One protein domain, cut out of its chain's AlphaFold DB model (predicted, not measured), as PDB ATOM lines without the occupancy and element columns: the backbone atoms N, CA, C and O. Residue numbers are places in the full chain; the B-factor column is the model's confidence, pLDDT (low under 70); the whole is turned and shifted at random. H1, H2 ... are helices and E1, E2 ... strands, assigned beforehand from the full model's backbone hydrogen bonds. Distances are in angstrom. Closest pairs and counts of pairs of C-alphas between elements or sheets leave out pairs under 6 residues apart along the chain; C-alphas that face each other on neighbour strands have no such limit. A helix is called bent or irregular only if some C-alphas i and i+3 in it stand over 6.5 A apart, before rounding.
ATOM      1  N   LYS A   2      -4.942 -20.740  12.078       96.12
ATOM      2  CA  LYS A   2      -6.112 -20.117  11.402       96.12
ATOM      3  C   LYS A   2      -6.958 -21.136  10.626       96.12
ATOM      4  O   LYS A   2      -8.171 -21.146  10.779       96.12
ATOM      5  N   THR A   3      -6.308 -21.995   9.840       97.12
ATOM      6  CA  THR A   3      -6.963 -23.089   9.106       97.12
ATOM      7  C   THR A   3      -7.697 -24.039  10.048       97.12
ATOM      8  O   THR A   3      -8.891 -24.223   9.872       97.12
ATOM      9  N   ASP A   4      -7.029 -24.542  11.085       97.88
ATOM     10  CA  ASP A   4      -7.622 -25.498  12.034       97.88
ATOM     11  C   ASP A   4      -8.843 -24.909  12.762       97.88
ATOM     12  O   ASP A   4      -9.862 -25.573  12.900       97.88
ATOM     13  N   ILE A   5      -8.787 -23.626  13.150       98.38
ATOM     14  CA  ILE A   5      -9.954 -22.922  13.704       98.38
ATOM     15  C   ILE A   5     -11.099 -22.920  12.685       98.38
ATOM     16  O   ILE A   5     -12.226 -23.262  13.027       98.38
ATOM     17  N   LEU A   6     -10.828 -22.535  11.434       98.50
ATOM     18  CA  LEU A   6     -11.850 -22.488  10.387       98.50
ATOM     19  C   LEU A   6     -12.435 -23.871  10.072       98.50
ATOM     20  O   LEU A   6     -13.619 -23.944   9.758       98.50
ATOM     21  N   GLU A   7     -11.643 -24.939  10.161       98.38
ATOM     22  CA  GLU A   7     -12.104 -26.323  10.016       98.38
ATOM     23  C   GLU A   7     -13.036 -26.718  11.169       98.38
ATOM     24  O   GLU A   7     -14.152 -27.164  10.909       98.38
ATOM     25  N   THR A   8     -12.670 -26.445  12.426       98.62
ATOM     26  CA  THR A   8     -13.563 -26.662  13.581       98.62
ATOM     27  C   THR A   8     -14.875 -25.883  13.446       98.62
ATOM     28  O   THR A   8     -15.952 -26.410  13.718       98.62
ATOM     29  N   LEU A   9     -14.825 -24.636  12.960       98.50
ATOM     30  CA  LEU A   9     -16.021 -23.808  12.746       98.50
ATOM     31  C   LEU A   9     -16.959 -24.333  11.642       98.50
ATOM     32  O   LEU A   9     -18.096 -23.866  11.551       98.50
ATOM     33  N   GLN A  10     -16.520 -25.275  10.798       98.00
ATOM     34  CA  GLN A  10     -17.389 -25.922   9.804       98.00
ATOM     35  C   GLN A  10     -18.278 -27.008  10.411       98.00
ATOM     36  O   GLN A  10     -19.271 -27.366   9.778       98.00
ATOM     37  N   TYR A  11     -17.955 -27.497  11.613       98.44
ATOM     38  CA  TYR A  11     -18.668 -28.599  12.255       98.44
ATOM     39  C   TYR A  11     -20.166 -28.322  12.402       98.44
ATOM     40  O   TYR A  11     -21.003 -29.132  12.007       98.44
ATOM     41  N   SER A  12     -20.522 -27.150  12.937       98.56
ATOM     42  CA  SER A  12     -21.918 -26.775  13.137       98.56
ATOM     43  C   SER A  12     -22.107 -25.263  13.204       98.56
ATOM     44  O   SER A  12     -21.249 -24.519  13.677       98.56
ATOM     45  N   LYS A  13     -23.281 -24.808  12.753       98.50
ATOM     46  CA  LYS A  13     -23.759 -23.425  12.938       98.50
ATOM     47  C   LYS A  13     -24.624 -23.255  14.188       98.50
ATOM     48  O   LYS A  13     -25.000 -22.135  14.532       98.50
ATOM     49  N   ASN A  14     -24.959 -24.361  14.844       98.81
ATOM     50  CA  ASN A  14     -25.687 -24.377  16.099       98.81
ATOM     51  C   ASN A  14     -24.671 -24.347  17.242       98.81
ATOM     52  O   ASN A  14     -23.853 -25.257  17.374       98.81
ATOM     53  N   LEU A  15     -24.701 -23.276  18.030       98.88
ATOM     54  CA  LEU A  15     -23.709 -23.005  19.063       98.88
ATOM     55  C   LEU A  15     -24.244 -23.330  20.456       98.88
ATOM     56  O   LEU A  15     -25.372 -22.959  20.799       98.88
ATOM     57  N   ILE A  16     -23.386 -23.935  21.273       98.88
ATOM     58  CA  ILE A  16     -23.532 -24.001  22.728       98.88
ATOM     59  C   ILE A  16     -22.425 -23.140  23.335       98.88
ATOM     60  O   ILE A  16     -21.248 -23.418  23.122       98.88
ATOM     61  N   ILE A  17     -22.790 -22.078  24.054       98.56
ATOM     62  CA  ILE A  17     -21.826 -21.073  24.540       98.56
ATOM     63  C   ILE A  17     -21.692 -21.066  26.061       98.56
ATOM     64  O   ILE A  17     -22.624 -21.441  26.774       98.56
ATOM     65  N   SER A  18     -20.577 -20.566  26.584       96.69
ATOM     66  CA  SER A  18     -20.520 -20.143  27.986       96.69
ATOM     67  C   SER A  18     -21.491 -18.969  28.231       96.69
ATOM     68  O   SER A  18     -21.683 -18.121  27.352       96.69
ATOM     69  N   PRO A  19     -22.160 -18.881  29.397       95.81
ATOM     70  CA  PRO A  19     -23.073 -17.776  29.700       95.81
ATOM     71  C   PRO A  19     -22.337 -16.560  30.289       95.81
ATOM     72  O   PRO A  19     -22.796 -15.953  31.262       95.81
ATOM     73  N   ASP A  20     -21.190 -16.204  29.714       94.88
ATOM     74  CA  ASP A  20     -20.381 -15.044  30.087       94.88
ATOM     75  C   ASP A  20     -20.042 -14.172  28.867       94.88
ATOM     76  O   ASP A  20     -20.404 -14.476  27.729       94.88
ATOM     77  N   MET A  21     -19.394 -13.031  29.105       95.00
ATOM     78  CA  MET A  21     -19.086 -12.074  28.038       95.00
ATOM     79  C   MET A  21     -18.277 -12.688  26.885       95.00
ATOM     80  O   MET A  21     -18.468 -12.266  25.744       95.00
ATOM     81  N   ASP A  22     -17.388 -13.648  27.147       96.94
ATOM     82  CA  ASP A  22     -16.586 -14.261  26.089       96.94
ATOM     83  C   ASP A  22     -17.452 -15.144  25.187       96.94
ATOM     84  O   ASP A  22     -17.460 -14.958  23.966       96.94
ATOM     85  N   GLY A  23     -18.290 -16.001  25.778       97.56
ATOM     86  CA  GLY A  23     -19.270 -16.798  25.038       97.56
ATOM     87  C   GLY A  23     -20.224 -15.941  24.199       97.56
ATOM     88  O   GLY A  23     -20.437 -16.212  23.011       97.56
ATOM     89  N   PHE A  24     -20.744 -14.850  24.772       97.12
ATOM     90  CA  PHE A  24     -21.609 -13.905  24.057       97.12
ATOM     91  C   PHE A  24     -20.895 -13.216  22.886       97.12
ATOM     92  O   PHE A  24     -21.431 -13.168  21.775       97.12
ATOM     93  N   MET A  25     -19.683 -12.696  23.098       97.44
ATOM     94  CA  MET A  25     -18.923 -12.037  22.031       97.44
ATOM     95  C   MET A  25     -18.528 -13.023  20.935       97.44
ATOM     96  O   MET A  25     -18.681 -12.718  19.752       97.44
ATOM     97  N   THR A  26     -18.094 -14.220  21.314       98.19
ATOM     98  CA  THR A  26     -17.778 -15.314  20.395       98.19
ATOM     99  C   THR A  26     -18.973 -15.648  19.500       98.19
ATOM    100  O   THR A  26     -18.841 -15.644  18.273       98.19
ATOM    101  N   ALA A  27     -20.161 -15.842  20.078       98.44
ATOM    102  CA  ALA A  27     -21.367 -16.118  19.303       98.44
ATOM    103  C   ALA A  27     -21.743 -14.967  18.357       98.44
ATOM    104  O   ALA A  27     -22.098 -15.219  17.206       98.44
ATOM    105  N   LYS A  28     -21.616 -13.706  18.795       98.19
ATOM    106  CA  LYS A  28     -21.917 -12.533  17.955       98.19
ATOM    107  C   LYS A  28     -20.967 -12.419  16.760       98.19
ATOM    108  O   LYS A  28     -21.381 -12.048  15.661       98.19
ATOM    109  N   LEU A  29     -19.689 -12.746  16.951       98.56
ATOM    110  CA  LEU A  29     -18.712 -12.782  15.861       98.56
ATOM    111  C   LEU A  29     -19.038 -13.888  14.852       98.56
ATOM    112  O   LEU A  29     -18.989 -13.640  13.647       98.56
ATOM    113  N   LEU A  30     -19.416 -15.074  15.332       98.75
ATOM    114  CA  LEU A  30     -19.785 -16.200  14.474       98.75
ATOM    115  C   LEU A  30     -21.089 -15.953  13.709       98.75
ATOM    116  O   LEU A  30     -21.142 -16.229  12.514       98.75
ATOM    117  N   GLU A  31     -22.096 -15.343  14.340       98.56
ATOM    118  CA  GLU A  31     -23.319 -14.887  13.664       98.56
ATOM    119  C   GLU A  31     -22.972 -14.029  12.435       98.56
ATOM    120  O   GLU A  31     -23.403 -14.325  11.320       98.56
ATOM    121  N   ARG A  32     -22.131 -12.999  12.615       98.25
ATOM    122  CA  ARG A  32     -21.709 -12.108  11.521       98.25
ATOM    123  C   ARG A  32     -20.863 -12.815  10.461       98.25
ATOM    124  O   ARG A  32     -20.898 -12.413   9.301       98.25
ATOM    125  N   PHE A  33     -20.094 -13.830  10.847       98.50
ATOM    126  CA  PHE A  33     -19.214 -14.564   9.942       98.50
ATOM    127  C   PHE A  33     -19.972 -15.551   9.044       98.50
ATOM    128  O   PHE A  33     -19.766 -15.557   7.831       98.50
ATOM    129  N   ASN A  34     -20.836 -16.400   9.611       97.88
ATOM    130  CA  ASN A  34     -21.448 -17.514   8.875       97.88
ATOM    131  C   ASN A  34     -22.947 -17.727   9.164       97.88
ATOM    132  O   ASN A  34     -23.527 -18.694   8.650       97.88
ATOM    133  N   GLY A  35     -23.580 -16.845   9.942       98.31
ATOM    134  CA  GLY A  35     -24.985 -16.949  10.337       98.31
ATOM    135  C   GLY A  35     -25.249 -17.966  11.448       98.31
ATOM    136  O   GLY A  35     -26.374 -18.456  11.547       98.31
ATOM    137  N   SER A  36     -24.233 -18.329  12.239       98.62
ATOM    138  CA  SER A  36     -24.417 -19.176  13.418       98.62
ATOM    139  C   SER A  36     -25.425 -18.589  14.406       98.62
ATOM    140  O   SER A  36     -25.577 -17.373  14.521       98.62
ATOM    141  N   LYS A  37     -26.084 -19.474  15.155       98.69
ATOM    142  CA  LYS A  37     -27.066 -19.124  16.185       98.69
ATOM    143  C   LYS A  37     -26.836 -19.935  17.453       98.69
ATOM    144  O   LYS A  37     -26.350 -21.063  17.403       98.69
ATOM    145  N   ILE A  38     -27.224 -19.370  18.585       98.88
ATOM    146  CA  ILE A  38     -27.153 -20.024  19.889       98.88
ATOM    147  C   ILE A  38     -28.364 -20.940  20.054       98.88
ATOM    148  O   ILE A  38     -29.506 -20.497  19.957       98.88
ATOM    149  N   VAL A  39     -28.112 -22.214  20.325       98.88
ATOM    150  CA  VAL A  39     -29.149 -23.212  20.631       98.88
ATOM    151  C   VAL A  39     -28.960 -23.836  22.013       98.88
ATOM    152  O   VAL A  39     -29.762 -24.661  22.445       98.88
ATOM    153  N   GLY A  40     -27.900 -23.445  22.718       98.62
ATOM    154  CA  GLY A  40     -27.647 -23.874  24.079       98.62
ATOM    155  C   GLY A  40     -26.632 -23.009  24.807       98.62
ATOM    156  O   GLY A  40     -25.945 -22.172  24.220       98.62
ATOM    157  N   SER A  41     -26.520 -23.246  26.107       98.44
ATOM    158  CA  SER A  41     -25.443 -22.702  26.928       98.44
ATOM    159  C   SER A  41     -24.874 -23.767  27.846       98.44
ATOM    160  O   SER A  41     -25.636 -24.576  28.378       98.44
ATOM    161  N   TYR A  42     -23.584 -23.700  28.136       97.69
ATOM    162  CA  TYR A  42     -22.939 -24.583  29.091       97.69
ATOM    163  C   TYR A  42     -22.017 -23.811  30.028       97.69
ATOM    164  O   TYR A  42     -21.108 -23.123  29.590       97.69
ATOM    165  N   ASP A  43     -22.218 -23.938  31.341       93.00
ATOM    166  CA  ASP A  43     -21.438 -23.182  32.332       93.00
ATOM    167  C   ASP A  43     -20.423 -24.031  33.113       93.00
ATOM    168  O   ASP A  43     -19.973 -23.642  34.198       93.00
ATOM    169  N   LYS A  44     -20.064 -25.209  32.580       90.88
ATOM    170  CA  LYS A  44     -19.260 -26.244  33.266       90.88
ATOM    171  C   LYS A  44     -19.969 -26.852  34.484       90.88
ATOM    172  O   LYS A  44     -19.345 -27.411  35.383       90.88
ATOM    173  N   ASN A  45     -21.283 -26.700  34.582       93.06
ATOM    174  CA  ASN A  45     -22.124 -27.379  35.569       93.06
ATOM    175  C   ASN A  45     -23.531 -27.619  35.027       93.06
ATOM    176  O   ASN A  45     -24.087 -28.693  35.222       93.06
ATOM    177  N   ILE A  46     -24.088 -26.630  34.350       96.12
ATOM    178  CA  ILE A  46     -25.437 -26.626  33.814       96.12
ATOM    179  C   ILE A  46     -25.345 -26.545  32.293       96.12
ATOM    180  O   ILE A  46     -24.672 -25.659  31.767       96.12
ATOM    181  N   LEU A  47     -26.027 -27.464  31.610       97.69
ATOM    182  CA  LEU A  47     -26.277 -27.424  30.171       97.69
ATOM    183  C   LEU A  47     -27.740 -27.045  29.945       97.69
ATOM    184  O   LEU A  47     -28.644 -27.736  30.418       97.69
ATOM    185  N   CYS A  48     -27.972 -25.964  29.216       98.38
ATOM    186  CA  CYS A  48     -29.295 -25.540  28.774       98.38
ATOM    187  C   CYS A  48     -29.390 -25.677  27.259       98.38
ATOM    188  O   CYS A  48     -28.432 -25.349  26.564       98.38
ATOM    189  N   LEU A  49     -30.536 -26.135  26.755       98.69
ATOM    190  CA  LEU A  49     -30.757 -26.391  25.330       98.69
ATOM    191  C   LEU A  49     -32.125 -25.865  24.888       98.69
ATOM    192  O   LEU A  49     -33.086 -25.843  25.670       98.69
ATOM    193  N   ALA A  50     -32.211 -25.462  23.625       98.69
ATOM    194  CA  ALA A  50     -33.473 -25.280  22.928       98.69
ATOM    195  C   ALA A  50     -34.151 -26.635  22.656       98.69
ATOM    196  O   ALA A  50     -33.570 -27.704  22.862       98.69
ATOM    197  N   ASP A  51     -35.417 -26.590  22.252       98.25
ATOM    198  CA  ASP A  51     -36.208 -27.806  22.081       98.25
ATOM    199  C   ASP A  51     -35.695 -28.678  20.926       98.25
ATOM    200  O   ASP A  51     -35.369 -28.180  19.851       98.25
ATOM    201  N   GLY A  52     -35.633 -29.991  21.148       97.69
ATOM    202  CA  GLY A  52     -35.202 -30.961  20.136       97.69
ATOM    203  C   GLY A  52     -33.720 -30.907  19.741       97.69
ATOM    204  O   GLY A  52     -33.331 -31.594  18.799       97.69
ATOM    205  N   ILE A  53     -32.889 -30.124  20.434       98.38
ATOM    206  CA  ILE A  53     -31.460 -30.006  20.128       98.38
ATOM    207  C   ILE A  53     -30.673 -31.195  20.680       98.38
ATOM    208  O   ILE A  53     -30.704 -31.473  21.878       98.38
ATOM    209  N   ASN A  54     -29.907 -31.844  19.801       98.12
ATOM    210  CA  ASN A  54     -28.878 -32.807  20.174       98.12
ATOM    211  C   ASN A  54     -27.532 -32.078  20.388       98.12
ATOM    212  O   ASN A  54     -27.013 -31.495  19.428       98.12
ATOM    213  N   PRO A  55     -26.937 -32.094  21.597       97.81
ATOM    214  CA  PRO A  55     -25.665 -31.416  21.851       97.81
ATOM    215  C   PRO A  55     -24.491 -31.983  21.040       97.81
ATOM    216  O   PRO A  55     -23.560 -31.236  20.756       97.81
ATOM    217  N   GLU A  56     -24.535 -33.252  20.619       98.06
ATOM    218  CA  GLU A  56     -23.487 -33.866  19.782       98.06
ATOM    219  C   GLU A  56     -23.425 -33.243  18.375       98.06
ATOM    220  O   GLU A  56     -22.370 -33.206  17.756       98.06
ATOM    221  N   GLU A  57     -24.525 -32.674  17.876       98.31
ATOM    222  CA  GLU A  57     -24.600 -32.012  16.559       98.31
ATOM    223  C   GLU A  57     -24.296 -30.501  16.631       98.31
ATOM    224  O   GLU A  57     -24.429 -29.758  15.649       98.31
ATOM    225  N   CYS A  58     -23.918 -30.017  17.813       98.69
ATOM    226  CA  CYS A  58     -23.637 -28.614  18.080       98.69
ATOM    227  C   CYS A  58     -22.138 -28.370  18.250       98.69
ATOM    228  O   CYS A  58     -21.374 -29.256  18.623       98.69
ATOM    229  N   LEU A  59     -21.725 -27.127  18.017       98.81
ATOM    230  CA  LEU A  59     -20.376 -26.678  18.328       98.81
ATOM    231  C   LEU A  59     -20.378 -25.978  19.690       98.81
ATOM    232  O   LEU A  59     -21.029 -24.944  19.866       98.81
ATOM    233  N   PHE A  60     -19.621 -26.517  20.640       98.75
ATOM    234  CA  PHE A  60     -19.345 -25.841  21.902       98.75
ATOM    235  C   PHE A  60     -18.298 -24.750  21.666       98.75
ATOM    236  O   PHE A  60     -17.224 -25.017  21.133       98.75
ATOM    237  N   VAL A  61     -18.582 -23.510  22.046       98.00
ATOM    238  CA  VAL A  61     -17.636 -22.397  21.895       98.00
ATOM    239  C   VAL A  61     -17.443 -21.688  23.221       98.00
ATOM    240  O   VAL A  61     -18.390 -21.506  23.984       98.00
ATOM    241  N   ASP A  62     -16.192 -21.343  23.512       96.69
ATOM    242  CA  ASP A  62     -15.746 -20.913  24.840       96.69
ATOM    243  C   ASP A  62     -16.020 -21.956  25.952       96.69
ATOM    244  O   ASP A  62     -16.140 -21.684  27.146       96.69
ATOM    245  N   CYS A  63     -16.142 -23.216  25.544       93.50
ATOM    246  CA  CYS A  63     -16.415 -24.354  26.407       93.50
ATOM    247  C   CYS A  63     -15.536 -25.510  25.954       93.50
ATOM    248  O   CYS A  63     -15.728 -26.035  24.866       93.50
ATOM    249  N   ASP A  64     -14.582 -25.913  26.784       94.44
ATOM    250  CA  ASP A  64     -13.640 -26.978  26.455       94.44
ATOM    251  C   ASP A  64     -14.206 -28.351  26.862       94.44
ATOM    252  O   ASP A  64     -14.239 -28.699  28.047       94.44
ATOM    253  N   MET A  65     -14.626 -29.157  25.882       97.00
ATOM    254  CA  MET A  65     -15.261 -30.460  26.118       97.00
ATOM    255  C   MET A  65     -14.241 -31.601  26.096       97.00
ATOM    256  O   MET A  65     -13.234 -31.560  25.397       97.00
ATOM    257  N   ASN A  66     -14.456 -32.620  26.918       96.44
ATOM    258  CA  ASN A  66     -13.551 -33.755  27.107       96.44
ATOM    259  C   ASN A  66     -14.222 -35.077  26.725       96.44
ATOM    260  O   ASN A  66     -14.131 -36.083  27.425       96.44
ATOM    261  N   ARG A  67     -14.958 -35.040  25.617       95.19
ATOM    262  CA  ARG A  67     -15.627 -36.188  25.016       95.19
ATOM    263  C   ARG A  67     -15.453 -36.111  23.511       95.19
ATOM    264  O   ARG A  67     -15.542 -35.025  22.940       95.19
ATOM    265  N   GLN A  68     -15.228 -37.260  22.885       94.94
ATOM    266  CA  GLN A  68     -15.001 -37.334  21.444       94.94
ATOM    267  C   GLN A  68     -16.251 -36.915  20.657       94.94
ATOM    268  O   GLN A  68     -16.140 -36.404  19.548       94.94
ATOM    269  N   GLU A  69     -17.427 -37.114  21.249       95.75
ATOM    270  CA  GLU A  69     -18.732 -36.802  20.672       95.75
ATOM    271  C   GLU A  69     -19.074 -35.302  20.738       95.75
ATOM    272  O   GLU A  69     -19.997 -34.849  20.068       95.75
ATOM    273  N   TYR A  70     -18.338 -34.514  21.532       97.56
ATOM    274  CA  TYR A  70     -18.570 -33.080  21.687       97.56
ATOM    275  C   TYR A  70     -17.430 -32.278  21.071       97.56
ATOM    276  O   TYR A  70     -16.319 -32.214  21.605       97.56
ATOM    277  N   VAL A  71     -17.725 -31.618  19.954       98.62
ATOM    278  CA  VAL A  71     -16.772 -30.730  19.289       98.62
ATOM    279  C   VAL A  71     -16.775 -29.370  19.966       98.62
ATOM    280  O   VAL A  71     -17.830 -28.779  20.210       98.62
ATOM    281  N   SER A  72     -15.581 -28.871  20.275       98.31
ATOM    282  CA  SER A  72     -15.396 -27.617  20.992       98.31
ATOM    283  C   SER A  72     -14.311 -26.717  20.414       98.31
ATOM    284  O   SER A  72     -13.329 -27.172  19.830       98.31
ATOM    285  N   LEU A  73     -14.477 -25.415  20.623       98.56
ATOM    286  CA  LEU A  73     -13.440 -24.411  20.441       98.56
ATOM    287  C   LEU A  73     -13.352 -23.565  21.708       98.56
ATOM    288  O   LEU A  73     -14.268 -22.801  22.014       98.56
ATOM    289  N   GLY A  74     -12.248 -23.691  22.435       96.25
ATOM    290  CA  GLY A  74     -12.029 -22.993  23.700       96.25
ATOM    291  C   GLY A  74     -10.559 -22.680  23.951       96.25
ATOM    292  O   GLY A  74      -9.693 -22.925  23.106       96.25
ATOM    293  N   ASN A  75     -10.280 -22.088  25.108       94.12
ATOM    294  CA  ASN A  75      -8.964 -21.572  25.473       94.12
ATOM    295  C   ASN A  75      -8.443 -22.080  26.829       94.12
ATOM    296  O   ASN A  75      -7.330 -21.706  27.225       94.12
ATOM    297  N   HIS A  76      -9.194 -22.919  27.552       92.62
ATOM    298  CA  HIS A  76      -8.778 -23.371  28.878       92.62
ATOM    299  C   HIS A  76      -7.546 -24.273  28.797       92.62
ATOM    300  O   HIS A  76      -7.245 -24.889  27.771       92.62
ATOM    301  N   MET A  77      -6.816 -24.350  29.910       93.00
ATOM    302  CA  MET A  77      -5.686 -25.262  30.024       93.00
ATOM    303  C   MET A  77      -6.191 -26.707  30.107       93.00
ATOM    304  O   MET A  77      -7.092 -27.002  30.899       93.00
ATOM    305  N   ARG A  78      -5.595 -27.587  29.301       91.31
ATOM    306  CA  ARG A  78      -5.949 -29.001  29.151       91.31
ATOM    307  C   ARG A  78      -4.709 -29.887  29.202       91.31
ATOM    308  O   ARG A  78      -3.597 -29.417  28.960       91.31
ATOM    309  N   LEU A  79      -4.905 -31.166  29.497       91.75
ATOM    310  CA  LEU A  79      -3.895 -32.192  29.254       91.75
ATOM    311  C   LEU A  79      -3.719 -32.361  27.733       91.75
ATOM    312  O   LEU A  79      -4.687 -32.245  26.991       91.75
ATOM    313  N   LEU A  80      -2.492 -32.628  27.270       90.38
ATOM    314  CA  LEU A  80      -2.227 -32.816  25.834       90.38
ATOM    315  C   LEU A  80      -2.865 -34.095  25.282       90.38
ATOM    316  O   LEU A  80      -3.348 -34.100  24.156       90.38
ATOM    317  N   ASP A  81      -2.872 -35.149  26.098       87.75
ATOM    318  CA  ASP A  81      -3.472 -36.438  25.779       87.75
ATOM    319  C   ASP A  81      -4.734 -36.617  26.630       87.75
ATOM    320  O   ASP A  81      -4.705 -37.213  27.714       87.75
ATOM    321  N   ASP A  82      -5.846 -36.052  26.163       92.50
ATOM    322  CA  ASP A  82      -7.159 -36.231  26.775       92.50
ATOM    323  C   ASP A  82      -8.219 -36.734  25.783       92.50
ATOM    324  O   ASP A  82      -7.881 -37.291  24.742       92.50
ATOM    325  N   ASN A  83      -9.500 -36.637  26.148       94.56
ATOM    326  CA  ASN A  83     -10.607 -37.108  25.316       94.56
ATOM    327  C   ASN A  83     -11.244 -35.965  24.503       94.56
ATOM    328  O   ASN A  83     -12.422 -36.046  24.155       94.56
ATOM    329  N   MET A  84     -10.516 -34.872  24.251       95.69
ATOM    330  CA  MET A  84     -10.950 -33.815  23.338       95.69
ATOM    331  C   MET A  84     -11.202 -34.400  21.944       95.69
ATOM    332  O   MET A  84     -10.374 -35.149  21.424       95.69
ATOM    333  N   SER A  85     -12.325 -34.027  21.323       97.12
ATOM    334  CA  SER A  85     -12.616 -34.452  19.955       97.12
ATOM    335  C   SER A  85     -11.521 -34.009  18.983       97.12
ATOM    336  O   SER A  85     -11.007 -32.894  19.067       97.12
ATOM    337  N   VAL A  86     -11.206 -34.861  18.007       96.69
ATOM    338  CA  VAL A  86     -10.214 -34.572  16.952       96.69
ATOM    339  C   VAL A  86     -10.637 -33.427  16.031       96.69
ATOM    340  O   VAL A  86      -9.801 -32.860  15.338       96.69
ATOM    341  N   GLU A  87     -11.927 -33.094  16.024       97.94
ATOM    342  CA  GLU A  87     -12.498 -31.968  15.278       97.94
ATOM    343  C   GLU A  87     -12.472 -30.666  16.099       97.94
ATOM    344  O   GLU A  87     -12.756 -29.589  15.573       97.94
ATOM    345  N   SER A  88     -12.135 -30.751  17.393       98.31
ATOM    346  CA  SER A  88     -12.036 -29.598  18.290       98.31
ATOM    347  C   SER A  88     -10.730 -28.838  18.106       98.31
ATOM    348  O   SER A  88      -9.708 -29.389  17.694       98.31
ATOM    349  N   PHE A  89     -10.742 -27.577  18.527       98.31
ATOM    350  CA  PHE A  89      -9.556 -26.741  18.554       98.31
ATOM    351  C   PHE A  89      -9.359 -26.095  19.925       98.31
ATOM    352  O   PHE A  89     -10.230 -25.401  20.445       98.31
ATOM    353  N   ASN A  90      -8.156 -26.248  20.473       97.75
ATOM    354  CA  ASN A  90      -7.688 -25.498  21.632       97.75
ATOM    355  C   ASN A  90      -6.252 -25.018  21.349       97.75
ATOM    356  O   ASN A  90      -5.396 -25.836  20.991       97.75
ATOM    357  N   PRO A  91      -5.942 -23.715  21.502       97.44
ATOM    358  CA  PRO A  91      -4.633 -23.175  21.145       97.44
ATOM    359  C   PRO A  91      -3.511 -23.750  22.013       97.44
ATOM    360  O   PRO A  91      -2.392 -23.923  21.534       97.44
ATOM    361  N   ASN A  92      -3.790 -24.075  23.277       96.62
ATOM    362  CA  ASN A  92      -2.795 -24.650  24.172       96.62
ATOM    363  C   ASN A  92      -2.394 -26.051  23.712       96.62
ATOM    364  O   ASN A  92      -1.205 -26.341  23.628       96.62
ATOM    365  N   VAL A  93      -3.375 -26.884  23.347       96.12
ATOM    366  CA  VAL A  93      -3.124 -28.227  22.803       96.12
ATOM    367  C   VAL A  93      -2.401 -28.127  21.459       96.12
ATOM    368  O   VAL A  93      -1.377 -28.778  21.266       96.12
ATOM    369  N   HIS A  94      -2.858 -27.239  20.568       96.88
ATOM    370  CA  HIS A  94      -2.258 -27.024  19.247       96.88
ATOM    371  C   HIS A  94      -0.759 -26.685  19.309       96.88
ATOM    372  O   HIS A  94       0.014 -27.138  18.469       96.88
ATOM    373  N   PHE A  95      -0.339 -25.901  20.307       96.62
ATOM    374  CA  PHE A  95       1.066 -25.528  20.502       96.62
ATOM    375  C   PHE A  95       1.799 -26.361  21.565       96.62
ATOM    376  O   PHE A  95       2.945 -26.043  21.886       96.62
ATOM    377  N   GLY A  96       1.181 -27.416  22.106       96.50
ATOM    378  CA  GLY A  96       1.815 -28.293  23.093       96.50
ATOM    379  C   GLY A  96       2.139 -27.606  24.423       96.50
ATOM    380  O   GLY A  96       3.141 -27.932  25.059       96.50
ATOM    381  N   VAL A  97       1.339 -26.622  24.839       94.94
ATOM    382  CA  VAL A  97       1.537 -25.899  26.099       94.94
ATOM    383  C   VAL A  97       1.150 -26.799  27.268       94.94
ATOM    384  O   VAL A  97       0.043 -27.317  27.322       94.94
ATOM    385  N   THR A  98       2.065 -26.976  28.220       91.81
ATOM    386  CA  THR A  98       1.846 -27.799  29.427       91.81
ATOM    387  C   THR A  98       1.971 -27.007  30.724       91.81
ATOM    388  O   THR A  98       1.680 -27.523  31.800       91.81
ATOM    389  N   THR A  99       2.456 -25.768  30.644       90.75
ATOM    390  CA  THR A  99       2.691 -24.905  31.802       90.75
ATOM    391  C   THR A  99       1.540 -23.917  31.933       90.75
ATOM    392  O   THR A  99       1.327 -23.095  31.045       90.75
ATOM    393  N   TYR A 100       0.832 -23.941  33.064       88.69
ATOM    394  CA  TYR A 100      -0.348 -23.097  33.288       88.69
ATOM    395  C   TYR A 100      -0.090 -21.593  33.099       88.69
ATOM    396  O   TYR A 100      -0.950 -20.875  32.596       88.69
ATOM    397  N   THR A 101       1.091 -21.092  33.476       90.38
ATOM    398  CA  THR A 101       1.452 -19.669  33.322       90.38
ATOM    399  C   THR A 101       1.664 -19.241  31.873       90.38
ATOM    400  O   THR A 101       1.603 -18.046  31.586       90.38
ATOM    401  N   ASP A 102       1.877 -20.204  30.977       92.94
ATOM    402  CA  ASP A 102       2.163 -19.978  29.558       92.94
ATOM    403  C   ASP A 102       0.910 -20.185  28.691       92.94
ATOM    404  O   ASP A 102       0.960 -20.027  27.468       92.94
ATOM    405  N   LYS A 103      -0.227 -20.526  29.318       93.81
ATOM    406  CA  LYS A 103      -1.505 -20.745  28.638       93.81
ATOM    407  C   LYS A 103      -1.936 -19.523  27.829       93.81
ATOM    408  O   LYS A 103      -1.524 -18.392  28.110       93.81
ATOM    409  N   PHE A 104      -2.808 -19.757  26.857       95.69
ATOM    410  CA  PHE A 104      -3.422 -18.735  26.028       95.69
ATOM    411  C   PHE A 104      -4.091 -17.657  26.905       95.69
ATOM    412  O   PHE A 104      -4.980 -17.981  27.692       95.69
ATOM    413  N   PRO A 105      -3.649 -16.388  26.822       95.19
ATOM    414  CA  PRO A 105      -4.041 -15.357  27.786       95.19
ATOM    415  C   PRO A 105      -5.170 -14.432  27.299       95.19
ATOM    416  O   PRO A 105      -5.476 -13.445  27.977       95.19
ATOM    417  N   TYR A 106      -5.749 -14.714  26.128       96.69
ATOM    418  CA  TYR A 106      -6.860 -13.957  25.550       96.69
ATOM    419  C   TYR A 106      -8.168 -14.743  25.660       96.69
ATOM    420  O   TYR A 106      -8.165 -15.973  25.682       96.69
ATOM    421  N   ALA A 107      -9.277 -14.014  25.642       97.19
ATOM    422  CA  ALA A 107     -10.612 -14.561  25.435       97.19
ATOM    423  C   ALA A 107     -10.706 -15.368  24.116       97.19
ATOM    424  O   ALA A 107     -10.048 -15.029  23.120       97.19
ATOM    425  N   THR A 108     -11.550 -16.397  24.080       98.06
ATOM    426  CA  THR A 108     -11.903 -17.198  22.900       98.06
ATOM    427  C   THR A 108     -12.339 -16.313  21.726       98.06
ATOM    428  O   THR A 108     -11.945 -16.562  20.582       98.06
ATOM    429  N   ALA A 109     -13.027 -15.197  21.986       98.19
ATOM    430  CA  ALA A 109     -13.417 -14.227  20.962       98.19
ATOM    431  C   ALA A 109     -12.233 -13.700  20.117       98.19
ATOM    432  O   ALA A 109     -12.412 -13.370  18.941       98.19
ATOM    433  N   PHE A 110     -11.007 -13.648  20.659       98.25
ATOM    434  CA  PHE A 110      -9.819 -13.259  19.883       98.25
ATOM    435  C   PHE A 110      -9.398 -14.328  18.876       98.25
ATOM    436  O   PHE A 110      -8.955 -13.967  17.785       98.25
ATOM    437  N   LEU A 111      -9.553 -15.619  19.200       98.12
ATOM    438  CA  LEU A 111      -9.311 -16.714  18.251       98.12
ATOM    439  C   LEU A 111     -10.276 -16.605  17.072       98.12
ATOM    440  O   LEU A 111      -9.852 -16.652  15.917       98.12
ATOM    441  N   ILE A 112     -11.560 -16.386  17.370       98.31
ATOM    442  CA  ILE A 112     -12.606 -16.230  16.356       98.31
ATOM    443  C   ILE A 112     -12.332 -15.014  15.483       98.31
ATOM    444  O   ILE A 112     -12.340 -15.122  14.258       98.31
ATOM    445  N   SER A 113     -12.045 -13.863  16.089       98.06
ATOM    446  CA  SER A 113     -11.759 -12.640  15.346       98.06
ATOM    447  C   SER A 113     -10.537 -12.790  14.434       98.06
ATOM    448  O   SER A 113     -10.621 -12.439  13.262       98.06
ATOM    449  N   PHE A 114      -9.443 -13.371  14.933       97.88
ATOM    450  CA  PHE A 114      -8.245 -13.636  14.134       97.88
ATOM    451  C   PHE A 114      -8.512 -14.585  12.962       97.88
ATOM    452  O   PHE A 114      -8.021 -14.366  11.855       97.88
ATOM    453  N   ALA A 115      -9.271 -15.656  13.196       98.06
ATOM    454  CA  ALA A 115      -9.475 -16.671  12.176       98.06
ATOM    455  C   ALA A 115     -10.485 -16.249  11.101       98.06
ATOM    456  O   ALA A 115     -10.302 -16.562   9.926       98.06
ATOM    457  N   THR A 116     -11.533 -15.532  11.497       97.75
ATOM    458  CA  THR A 116     -12.627 -15.131  10.601       97.75
ATOM    459  C   THR A 116     -12.400 -13.774   9.945       97.75
ATOM    460  O   THR A 116     -13.000 -13.508   8.907       97.75
ATOM    461  N   GLU A 117     -11.569 -12.914  10.546       96.69
ATOM    462  CA  GLU A 117     -11.348 -11.520  10.125       96.69
ATOM    463  C   GLU A 117     -12.655 -10.730   9.954       96.69
ATOM    464  O   GLU A 117     -12.740  -9.770   9.182       96.69
ATOM    465  N   VAL A 118     -13.697 -11.125  10.694       96.62
ATOM    466  CA  VAL A 118     -14.961 -10.397  10.722       96.62
ATOM    467  C   VAL A 118     -14.711  -8.965  11.195       96.62
ATOM    468  O   VAL A 118     -13.933  -8.716  12.119       96.62
ATOM    469  N   SER A 185     -26.595 -17.008  37.492       82.38
ATOM    470  CA  SER A 185     -26.070 -17.559  38.742       82.38
ATOM    471  C   SER A 185     -26.463 -19.020  38.902       82.38
ATOM    472  O   SER A 185     -27.645 -19.351  38.947       82.38
ATOM    473  N   LYS A 186     -25.473 -19.885  39.141       79.38
ATOM    474  CA  LYS A 186     -25.656 -21.322  39.438       79.38
ATOM    475  C   LYS A 186     -26.484 -21.613  40.696       79.38
ATOM    476  O   LYS A 186     -26.844 -22.757  40.956       79.38
ATOM    477  N   ARG A 187     -26.738 -20.588  41.520       82.06
ATOM    478  CA  ARG A 187     -27.585 -20.671  42.720       82.06
ATOM    479  C   ARG A 187     -29.072 -20.542  42.403       82.06
ATOM    480  O   ARG A 187     -29.888 -20.739  43.296       82.06
ATOM    481  N   TYR A 188     -29.419 -20.139  41.185       88.00
ATOM    482  CA  TYR A 188     -30.808 -20.058  40.765       88.00
ATOM    483  C   TYR A 188     -31.361 -21.463  40.527       88.00
ATOM    484  O   TYR A 188     -30.669 -22.337  39.998       88.00
ATOM    485  N   GLY A 189     -32.625 -21.655  40.910       91.56
ATOM    486  CA  GLY A 189     -33.392 -22.816  40.473       91.56
ATOM    487  C   GLY A 189     -33.579 -22.791  38.953       91.56
ATOM    488  O   GLY A 189     -33.442 -21.738  38.319       91.56
ATOM    489  N   LYS A 190     -33.897 -23.954  38.382       93.62
ATOM    490  CA  LYS A 190     -33.949 -24.192  36.930       93.62
ATOM    491  C   LYS A 190     -34.716 -23.125  36.144       93.62
ATOM    492  O   LYS A 190     -34.165 -22.555  35.208       93.62
ATOM    493  N   GLU A 191     -35.951 -22.833  36.545       94.12
ATOM    494  CA  GLU A 191     -36.821 -21.861  35.864       94.12
ATOM    495  C   GLU A 191     -36.182 -20.468  35.821       94.12
ATOM    496  O   GLU A 191     -35.926 -19.927  34.750       94.12
ATOM    497  N   ARG A 192     -35.787 -19.936  36.985       94.50
ATOM    498  CA  ARG A 192     -35.153 -18.617  37.072       94.50
ATOM    499  C   ARG A 192     -33.849 -18.541  36.279       94.50
ATOM    500  O   ARG A 192     -33.538 -17.479  35.740       94.50
ATOM    501  N   TYR A 193     -33.062 -19.615  36.240       95.50
ATOM    502  CA  TYR A 193     -31.833 -19.646  35.450       95.50
ATOM    503  C   TYR A 193     -32.135 -19.530  33.954       95.50
ATOM    504  O   TYR A 193     -31.560 -18.662  33.298       95.50
ATOM    505  N   LEU A 194     -33.060 -20.350  33.440       96.25
ATOM    506  CA  LEU A 194     -33.482 -20.320  32.036       96.25
ATOM    507  C   LEU A 194     -34.063 -18.955  31.656       96.25
ATOM    508  O   LEU A 194     -33.659 -18.385  30.645       96.25
ATOM    509  N   ASP A 195     -34.936 -18.387  32.489       96.38
ATOM    510  CA  ASP A 195     -35.518 -17.064  32.250       96.38
ATOM    511  C   ASP A 195     -34.449 -15.974  32.208       96.38
ATOM    512  O   ASP A 195     -34.436 -15.137  31.309       96.38
ATOM    513  N   THR A 196     -33.526 -15.981  33.174       95.56
ATOM    514  CA  THR A 196     -32.440 -14.992  33.228       95.56
ATOM    515  C   THR A 196     -31.570 -15.086  31.979       95.56
ATOM    516  O   THR A 196     -31.238 -14.061  31.386       95.56
ATOM    517  N   LEU A 197     -31.244 -16.305  31.549       96.44
ATOM    518  CA  LEU A 197     -30.414 -16.536  30.379       96.44
ATOM    519  C   LEU A 197     -31.109 -16.121  29.077       96.44
ATOM    520  O   LEU A 197     -30.523 -15.384  28.289       96.44
ATOM    521  N   ASN A 198     -32.363 -16.529  28.868       98.06
ATOM    522  CA  ASN A 198     -33.150 -16.127  27.698       98.06
ATOM    523  C   ASN A 198     -33.332 -14.603  27.640       98.06
ATOM    524  O   ASN A 198     -33.188 -14.005  26.575       98.06
ATOM    525  N   ASN A 199     -33.586 -13.955  28.782       97.00
ATOM    526  CA  ASN A 199     -33.688 -12.497  28.858       97.00
ATOM    527  C   ASN A 199     -32.353 -11.808  28.548       97.00
ATOM    528  O   ASN A 199     -32.350 -10.775  27.882       97.00
ATOM    529  N   ALA A 200     -31.223 -12.367  28.990       95.75
ATOM    530  CA  ALA A 200     -29.899 -11.851  28.648       95.75
ATOM    531  C   ALA A 200     -29.606 -11.998  27.146       95.75
ATOM    532  O   ALA A 200     -29.186 -11.031  26.513       95.75
ATOM    533  N   LEU A 201     -29.898 -13.167  26.562       97.12
ATOM    534  CA  LEU A 201     -29.766 -13.432  25.125       97.12
ATOM    535  C   LEU A 201     -30.604 -12.461  24.286       97.12
ATOM    536  O   LEU A 201     -30.083 -11.836  23.363       97.12
ATOM    537  N   ALA A 202     -31.871 -12.269  24.654       97.50
ATOM    538  CA  ALA A 202     -32.754 -11.316  23.991       97.50
ATOM    539  C   ALA A 202     -32.292  -9.864  24.182       97.50
ATOM    540  O   ALA A 202     -32.249  -9.098  23.222       97.50
ATOM    541  N   GLY A 203     -31.913  -9.483  25.405       94.38
ATOM    542  CA  GLY A 203     -31.478  -8.126  25.739       94.38
ATOM    543  C   GLY A 203     -30.153  -7.716  25.092       94.38
ATOM    544  O   GLY A 203     -29.906  -6.526  24.923       94.38
ATOM    545  N   GLN A 204     -29.311  -8.683  24.716       92.44
ATOM    546  CA  GLN A 204     -28.098  -8.461  23.919       92.44
ATOM    547  C   GLN A 204     -28.330  -8.626  22.407       92.44
ATOM    548  O   GLN A 204     -27.364  -8.600  21.646       92.44
ATOM    549  N   GLU A 205     -29.583  -8.787  21.967       95.50
ATOM    550  CA  GLU A 205     -29.957  -8.964  20.556       95.50
ATOM    551  C   GLU A 205     -29.164 -10.100  19.884       95.50
ATOM    552  O   GLU A 205     -28.608  -9.966  18.785       95.50
ATOM    553  N   MET A 206     -29.052 -11.228  20.586       97.31
ATOM    554  CA  MET A 206     -28.373 -12.411  20.075       97.31
ATOM    555  C   MET A 206     -29.260 -13.165  19.083       97.31
ATOM    556  O   MET A 206     -30.479 -13.216  19.237       97.31
ATOM    557  N   ALA A 207     -28.653 -13.811  18.089       98.25
ATOM    558  CA  ALA A 207     -29.337 -14.822  17.292       98.25
ATOM    559  C   ALA A 207     -29.416 -16.118  18.112       98.25
ATOM    560  O   ALA A 207     -28.409 -16.811  18.264       98.25
ATOM    561  N   PHE A 208     -30.586 -16.433  18.672       98.69
ATOM    562  CA  PHE A 208     -30.766 -17.616  19.515       98.69
ATOM    563  C   PHE A 208     -32.147 -18.260  19.368       98.69
ATOM    564  O   PHE A 208     -33.110 -17.614  18.954       98.69
ATOM    565  N   GLU A 209     -32.233 -19.534  19.742       98.56
ATOM    566  CA  GLU A 209     -33.495 -20.222  20.007       98.56
ATOM    567  C   GLU A 209     -33.776 -20.258  21.515       98.56
ATOM    568  O   GLU A 209     -32.842 -20.480  22.290       98.56
ATOM    569  N   PRO A 210     -35.036 -20.068  21.955       98.38
ATOM    570  CA  PRO A 210     -35.373 -20.101  23.372       98.38
ATOM    571  C   PRO A 210     -34.925 -21.398  24.043       98.38
ATOM    572  O   PRO A 210     -35.280 -22.497  23.617       98.38
ATOM    573  N   LEU A 211     -34.172 -21.256  25.129       98.44
ATOM    574  CA  LEU A 211     -33.680 -22.377  25.914       98.44
ATOM    575  C   LEU A 211     -34.789 -22.838  26.855       98.44
ATOM    576  O   LEU A 211     -35.240 -22.073  27.710       98.44
ATOM    577  N   VAL A 212     -35.233 -24.081  26.690       97.94
ATOM    578  CA  VAL A 212     -36.381 -24.649  27.423       97.94
ATOM    579  C   VAL A 212     -36.010 -25.894  28.222       97.94
ATOM    580  O   VAL A 212     -36.755 -26.322  29.104       97.94
ATOM    581  N   GLN A 213     -34.840 -26.469  27.947       96.06
ATOM    582  CA  GLN A 213     -34.316 -27.639  28.633       96.06
ATOM    583  C   GLN A 213     -33.099 -27.258  29.472       96.06
ATOM    584  O   GLN A 213     -32.383 -26.305  29.174       96.06
ATOM    585  N   GLY A 214     -32.869 -28.010  30.543       95.50
ATOM    586  CA  GLY A 214     -31.805 -27.729  31.494       95.50
ATOM    587  C   GLY A 214     -31.428 -28.976  32.276       95.50
ATOM    588  O   GLY A 214     -32.294 -29.542  32.954       95.50
ATOM    589  N   MET A 215     -30.161 -29.365  32.177       96.00
ATOM    590  CA  MET A 215     -29.535 -30.486  32.873       96.00
ATOM    591  C   MET A 215     -28.434 -29.937  33.772       96.00
ATOM    592  O   MET A 215     -27.661 -29.069  33.366       96.00
ATOM    593  N   LYS A 216     -28.369 -30.432  35.006       96.06
ATOM    594  CA  LYS A 216     -27.316 -30.080  35.956       96.06
ATOM    595  C   LYS A 216     -26.462 -31.308  36.192       96.06
ATOM    596  O   LYS A 216     -26.992 -32.359  36.523       96.06
ATOM    597  N   TYR A 217     -25.157 -31.156  36.065       95.69
ATOM    598  CA  TYR A 217     -24.199 -32.236  36.241       95.69
ATOM    599  C   TYR A 217     -23.518 -32.163  37.603       95.69
ATOM    600  O   TYR A 217     -23.464 -31.115  38.254       95.69
ATOM    601  N   MET A 218     -22.982 -33.292  38.046       95.00
ATOM    602  CA  MET A 218     -22.107 -33.346  39.203       95.00
ATOM    603  C   MET A 218     -20.783 -32.660  38.867       95.00
ATOM    604  O   MET A 218     -20.141 -32.988  37.870       95.00
ATOM    605  N   CYS A 219     -20.359 -31.733  39.721       94.00
ATOM    606  CA  CYS A 219     -19.056 -31.088  39.604       94.00
ATOM    607  C   CYS A 219     -18.272 -31.232  40.900       94.00
ATOM    608  O   CYS A 219     -18.859 -31.263  41.984       94.00
ATOM    609  N   ASP A 220     -16.952 -31.263  40.779       93.62
ATOM    610  CA  ASP A 220     -16.041 -31.338  41.914       93.62
ATOM    611  C   ASP A 220     -14.756 -30.550  41.638       93.62
ATOM    612  O   ASP A 220     -14.480 -30.135  40.507       93.62
ATOM    613  N   LYS A 221     -13.973 -30.328  42.689       94.62
ATOM    614  CA  LYS A 221     -12.620 -29.790  42.602       94.62
ATOM    615  C   LYS A 221     -11.631 -30.871  42.979       94.62
ATOM    616  O   LYS A 221     -11.643 -31.373  44.101       94.62
ATOM    617  N   VAL A 222     -10.759 -31.216  42.046       94.88
ATOM    618  CA  VAL A 222      -9.856 -32.356  42.194       94.88
ATOM    619  C   VAL A 222      -8.432 -31.993  41.789       94.88
ATOM    620  O   VAL A 222      -8.192 -30.997  41.110       94.88
ATOM    621  N   GLY A 223      -7.463 -32.802  42.212       94.19
ATOM    622  CA  GLY A 223      -6.081 -32.674  41.747       94.19
ATOM    623  C   GLY A 223      -5.854 -33.349  40.392       94.19
ATOM    624  O   GLY A 223      -6.623 -34.226  39.988       94.19
ATOM    625  N   ILE A 224      -4.738 -33.015  39.738       91.88
ATOM    626  CA  ILE A 224      -4.353 -33.554  38.418       91.88
ATOM    627  C   ILE A 224      -4.403 -35.090  38.324       91.88
ATOM    628  O   ILE A 224      -4.845 -35.639  37.320       91.88
ATOM    629  N   ASN A 225      -4.018 -35.804  39.388       93.19
ATOM    630  CA  ASN A 225      -4.023 -37.271  39.403       93.19
ATOM    631  C   ASN A 225      -5.432 -37.856  39.225       93.19
ATOM    632  O   ASN A 225      -5.582 -38.917  38.622       93.19
ATOM    633  N   THR A 226      -6.459 -37.178  39.744       91.88
ATOM    634  CA  THR A 226      -7.857 -37.587  39.566       91.88
ATOM    635  C   THR A 226      -8.291 -37.363  38.124       91.88
ATOM    636  O   THR A 226      -8.885 -38.263  37.539       91.88
ATOM    637  N   VAL A 227      -7.926 -36.220  37.532       92.56
ATOM    638  CA  VAL A 227      -8.226 -35.916  36.124       92.56
ATOM    639  C   VAL A 227      -7.611 -36.968  35.207       92.56
ATOM    640  O   VAL A 227      -8.323 -37.566  34.414       92.56
ATOM    641  N   ILE A 228      -6.324 -37.283  35.382       92.00
ATOM    642  CA  ILE A 228      -5.631 -38.303  34.579       92.00
ATOM    643  C   ILE A 228      -6.294 -39.677  34.741       92.00
ATOM    644  O   ILE A 228      -6.523 -40.384  33.761       92.00
ATOM    645  N   ARG A 229      -6.605 -40.076  35.981       92.25
ATOM    646  CA  ARG A 229      -7.115 -41.421  36.276       92.25
ATOM    647  C   ARG A 229      -8.546 -41.648  35.791       92.25
ATOM    648  O   ARG A 229      -8.849 -42.754  35.354       92.25
ATOM    649  N   TYR A 230      -9.401 -40.634  35.893       89.38
ATOM    650  CA  TYR A 230     -10.835 -40.727  35.596       89.38
ATOM    651  C   TYR A 230     -11.236 -39.905  34.371       89.38
ATOM    652  O   TYR A 230     -12.403 -39.576  34.196       89.38
ATOM    653  N   ASN A 231     -10.277 -39.592  33.497       86.50
ATOM    654  CA  ASN A 231     -10.475 -38.710  32.349       86.50
ATOM    655  C   ASN A 231     -11.672 -39.109  31.466       86.50
ATOM    656  O   ASN A 231     -12.329 -38.262  30.876       86.50
ATOM    657  N   ARG A 232     -11.968 -40.411  31.379       83.94
ATOM    658  CA  ARG A 232     -13.075 -40.957  30.574       83.94
ATOM    659  C   ARG A 232     -14.464 -40.635  31.131       83.94
ATOM    660  O   ARG A 232     -15.416 -40.553  30.362       83.94
ATOM    661  N   ASP A 233     -14.567 -40.420  32.438       86.94
ATOM    662  CA  ASP A 233     -15.829 -40.141  33.134       86.94
ATOM    663  C   ASP A 233     -16.106 -38.626  33.246       86.94
ATOM    664  O   ASP A 233     -17.127 -38.202  33.794       86.94
ATOM    665  N   ILE A 234     -15.185 -37.795  32.742       94.25
ATOM    666  CA  ILE A 234     -15.218 -36.335  32.826       94.25
ATOM    667  C   ILE A 234     -15.690 -35.761  31.487       94.25
ATOM    668  O   ILE A 234     -15.025 -35.928  30.468       94.25
ATOM    669  N   VAL A 235     -16.807 -35.035  31.508       94.94
ATOM    670  CA  VAL A 235     -17.395 -34.372  30.332       94.94
ATOM    671  C   VAL A 235     -16.670 -33.075  30.001       94.94
ATOM    672  O   VAL A 235     -16.479 -32.747  28.833       94.94
ATOM    673  N   SER A 236     -16.255 -32.330  31.020       95.88
ATOM    674  CA  SER A 236     -15.437 -31.133  30.858       95.88
ATOM    675  C   SER A 236     -14.609 -30.881  32.110       95.88
ATOM    676  O   SER A 236     -14.944 -31.332  33.211       95.88
ATOM    677  N   TYR A 237     -13.505 -30.166  31.946       94.81
ATOM    678  CA  TYR A 237     -12.700 -29.709  33.063       94.81
ATOM    679  C   TYR A 237     -11.922 -28.449  32.692       94.81
ATOM    680  O   TYR A 237     -11.738 -28.132  31.520       94.81
ATOM    681  N   ALA A 238     -11.445 -27.732  33.705       89.25
ATOM    682  CA  ALA A 238     -10.500 -26.638  33.528       89.25
ATOM    683  C   ALA A 238      -9.562 -26.550  34.733       89.25
ATOM    684  O   ALA A 238     -10.007 -26.650  35.881       89.25
ATOM    685  N   GLU A 239      -8.273 -26.320  34.484       87.62
ATOM    686  CA  GLU A 239      -7.339 -25.965  35.553       87.62
ATOM    687  C   GLU A 239      -7.664 -24.560  36.082       87.62
ATOM    688  O   GLU A 239      -7.763 -23.598  35.315       87.62
ATOM    689  N   ILE A 240      -7.833 -24.437  37.399       80.81
ATOM    690  CA  ILE A 240      -8.154 -23.165  38.056       80.81
ATOM    691  C   ILE A 240      -6.871 -22.513  38.580       80.81
ATOM    692  O   ILE A 240      -6.596 -21.345  38.289       80.81
ATOM    693  N   PHE A 241      -6.089 -23.260  39.366       74.62
ATOM    694  CA  PHE A 241      -4.904 -22.741  40.045       74.62
ATOM    695  C   PHE A 241      -3.893 -23.852  40.357       74.62
ATOM    696  O   PHE A 241      -4.118 -24.655  41.260       74.62
ATOM    697  N   GLY A 242      -2.760 -23.867  39.646       69.06
ATOM    698  CA  GLY A 242      -1.553 -24.606  40.037       69.06
ATOM    699  C   GLY A 242      -1.775 -26.084  40.370       69.06
ATOM    700  O   GLY A 242      -1.303 -26.550  41.407       69.06
ATOM    701  N   GLY A 243      -2.506 -26.809  39.520       79.12
ATOM    702  CA  GLY A 243      -2.791 -28.235  39.688       79.12
ATOM    703  C   GLY A 243      -4.137 -28.597  40.334       79.12
ATOM    704  O   GLY A 243      -4.422 -29.793  40.448       79.12
ATOM    705  N   GLU A 244      -4.968 -27.619  40.729       90.44
ATOM    706  CA  GLU A 244      -6.393 -27.822  41.053       90.44
ATOM    707  C   GLU A 244      -7.262 -27.668  39.796       90.44
ATOM    708  O   GLU A 244      -7.170 -26.672  39.073       90.44
ATOM    709  N   TYR A 245      -8.154 -28.633  39.583       92.75
ATOM    710  CA  TYR A 245      -9.035 -28.725  38.426       92.75
ATOM    711  C   TYR A 245     -10.493 -28.681  38.866       92.75
ATOM    712  O   TYR A 245     -10.905 -29.427  39.755       92.75
ATOM    713  N   SER A 246     -11.285 -27.838  38.205       93.75
ATOM    714  CA  SER A 246     -12.741 -27.970  38.215       93.75
ATOM    715  C   SER A 246     -13.107 -29.063  37.231       93.75
ATOM    716  O   SER A 246     -12.743 -28.947  36.063       93.75
ATOM    717  N   VAL A 247     -13.832 -30.083  37.674       95.50
ATOM    718  CA  VAL A 247     -14.284 -31.188  36.820       95.50
ATOM    719  C   VAL A 247     -15.800 -31.276  36.819       95.50
ATOM    720  O   VAL A 247     -16.444 -31.020  37.838       95.50
ATOM    721  N   THR A 248     -16.348 -31.673  35.678       96.06
ATOM    722  CA  THR A 248     -17.761 -31.986  35.488       96.06
ATOM    723  C   THR A 248     -17.869 -33.423  35.016       96.06
ATOM    724  O   THR A 248     -17.317 -33.778  33.974       96.06
ATOM    725  N   TYR A 249     -18.564 -34.252  35.785       95.12
ATOM    726  CA  TYR A 249     -18.751 -35.664  35.470       95.12
ATOM    727  C   TYR A 249     -19.964 -35.875  34.570       95.12
ATOM    728  O   TYR A 249     -20.904 -35.076  34.584       95.12
ATOM    729  N   ASP A 250     -19.969 -36.994  33.848       92.12
ATOM    730  CA  ASP A 250     -21.113 -37.471  33.057       92.12
ATOM    731  C   ASP A 250     -22.209 -38.061  33.964       92.12
ATOM    732  O   ASP A 250     -22.565 -39.236  33.903       92.12
ATOM    733  N   GLN A 251     -22.665 -37.257  34.921       93.69
ATOM    734  CA  GLN A 251     -23.637 -37.651  35.927       93.69
ATOM    735  C   GLN A 251     -24.577 -36.486  36.203       93.69
ATOM    736  O   GLN A 251     -24.196 -35.503  36.841       93.69
ATOM    737  N   GLU A 252     -25.823 -36.614  35.759       94.75
ATOM    738  CA  GLU A 252     -26.865 -35.652  36.092       94.75
ATOM    739  C   GLU A 252     -27.243 -35.717  37.577       94.75
ATOM    740  O   GLU A 252     -27.274 -36.775  38.212       94.75
ATOM    741  N   VAL A 253     -27.546 -34.552  38.138       94.94
ATOM    742  CA  VAL A 253     -28.002 -34.368  39.510       94.94
ATOM    743  C   VAL A 253     -29.252 -33.500  39.528       94.94
ATOM    744  O   VAL A 253     -29.502 -32.696  38.630       94.94
ATOM    745  N   GLU A 254     -30.040 -33.637  40.590       92.62
ATOM    746  CA  GLU A 254     -31.247 -32.839  40.769       92.62
ATOM    747  C   GLU A 254     -30.921 -31.335  40.792       92.62
ATOM    748  O   GLU A 254     -30.133 -30.848  41.614       92.62
ATOM    749  N   TRP A 255     -31.562 -30.581  39.898       91.88
ATOM    750  CA  TRP A 255     -31.485 -29.127  39.880       91.88
ATOM    751  C   TRP A 255     -32.591 -28.527  40.747       91.88
ATOM    752  O   TRP A 255     -33.663 -28.174  40.259       91.88
ATOM    753  N   LYS A 256     -32.298 -28.435  42.044       77.75
ATOM    754  CA  LYS A 256     -33.130 -27.730  43.027       77.75
ATOM    755  C   LYS A 256     -33.118 -26.223  42.809       77.75
ATOM    756  O   LYS A 256     -32.029 -25.694  42.483       77.75
TER     757      LYS A 256
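This is residues 2 to 118 and 185 to 256 of the 256 residues of an uncharacterized protein of Aphanizomenon flos-aquae WA102 (UniProt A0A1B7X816). One sheet of eight strands curls like part of a barrel that stays open between its edge strands E5 and E7, with the long, bent E6 joining one wing of the sheet, E5 E4 E1 E2 E3, to the other, E8 E7. H2 packs along the first wing and H6 along the second, H5 crosses over E6, H4 packs on H2 and H1 on H4, while H3 and the loops around it lie beyond E5. The printed part has 189 residues with six named helices and eight named strands, in the order H1 E1 H2 E2 E3 E4 E5 H3 H4 H5 E6 H6 E7 E8; the class is mixed, helices and strands. The sheet is mixed, in the order E5 E4 E1 E2 E3 E6 E8 E7. The whole is compact, with a radius of gyration of the C-alphas of 15.7 A and spans of 42 by 40 by 26 A.

H1, residues 2 to 8, touches H4, residues 108 to 116; their closest C-alphas, of Lys 2 and Ala 115, are 4.9 A apart, and their lines are only just about perpendicular, at 73 degrees. E1, residues 14 to 17, H2, residues 21 to 34, and E2, residues 37 to 42, form a strand-helix-strand unit, two parallel neighbour strands with a helix between, and its crossover is right-handed; N 15 and O 37 are 2.8 A apart. H2 lies over E1 at a height over the sheet of 8.8 A and runs along the strands. H2 and H4 touch at a shallow tilt of 16 degrees, the same way, with the closest C-alphas, of Thr 26 and Ala 109, 4.5 A apart. E3, residues 46 to 50, forms a hairpin with E2, where N 48 and O 41 are 2.8 A apart. E4, residues 59 to 61, is parallel to E1, with N 61 and O 16 2.9 A apart, and to the edge strand E5, residues 71 to 73, with N 73 and O 60 2.8 A apart. H3, residues 91 to 94, is not on the sheet and touches no helix; H4 only grazes the sheet with residues 108 to 112. H5, residues 190 to 203, is on the sheet at a height of 9.5 A, over E6, residues 211 to 223, and runs across the strands, at 72 degrees to E6 on the local plane. E6 bends by 51 degrees at residue 214; its residues 211 to 216 pair with E3, antiparallel, N 215 and O 47 being 2.8 A apart. Its residues 216 to 223 pair with E8, residues 244 to 253, also antiparallel, with N 218 and O 251 2.8 A apart. H6, residues 224 to 229, lies over E8 at a height of 9.1 A, on the same face as H2: two layers, helices on one face of a sheet. E7, residues 234 to 241, forms a hairpin with E8, N 235 and O 248 being 2.8 A apart; E6, H6 and E7 make a split strand-helix-strand unit, with E8 between the two strands and a right-handed crossover. In H1, H2, H4, H5 and H6 every O i to N i+4 pair is within hydrogen-bond range; H3 is too short for one.

H1 begins at C-alpha 2, (-6.112, -20.117, 11.402). From first to last C-alpha H2 measures 20.1 A, H4 12.5 A, H5 19.7 A, E2 14.6 A, E6 33.4 A, E7 18.5 A and E8 22.6 A. E6 begins at C-alpha 211, (-33.680, -22.377, 25.914), and E8 ends at C-alpha 253, (-28.002, -34.368, 39.510).

The two C-alphas farthest apart, of Thr 3 and Lys 256, are 43.1 A apart. Residues 119 to 184 are not printed, and C-alphas 118 and 185 are 31.0 A apart across this cut. The links E5 to H3, 17 residues, and H3 to H4, 13 residues, are long. The mean pLDDT of the printed part is 95.0, and residue 242 is under 70.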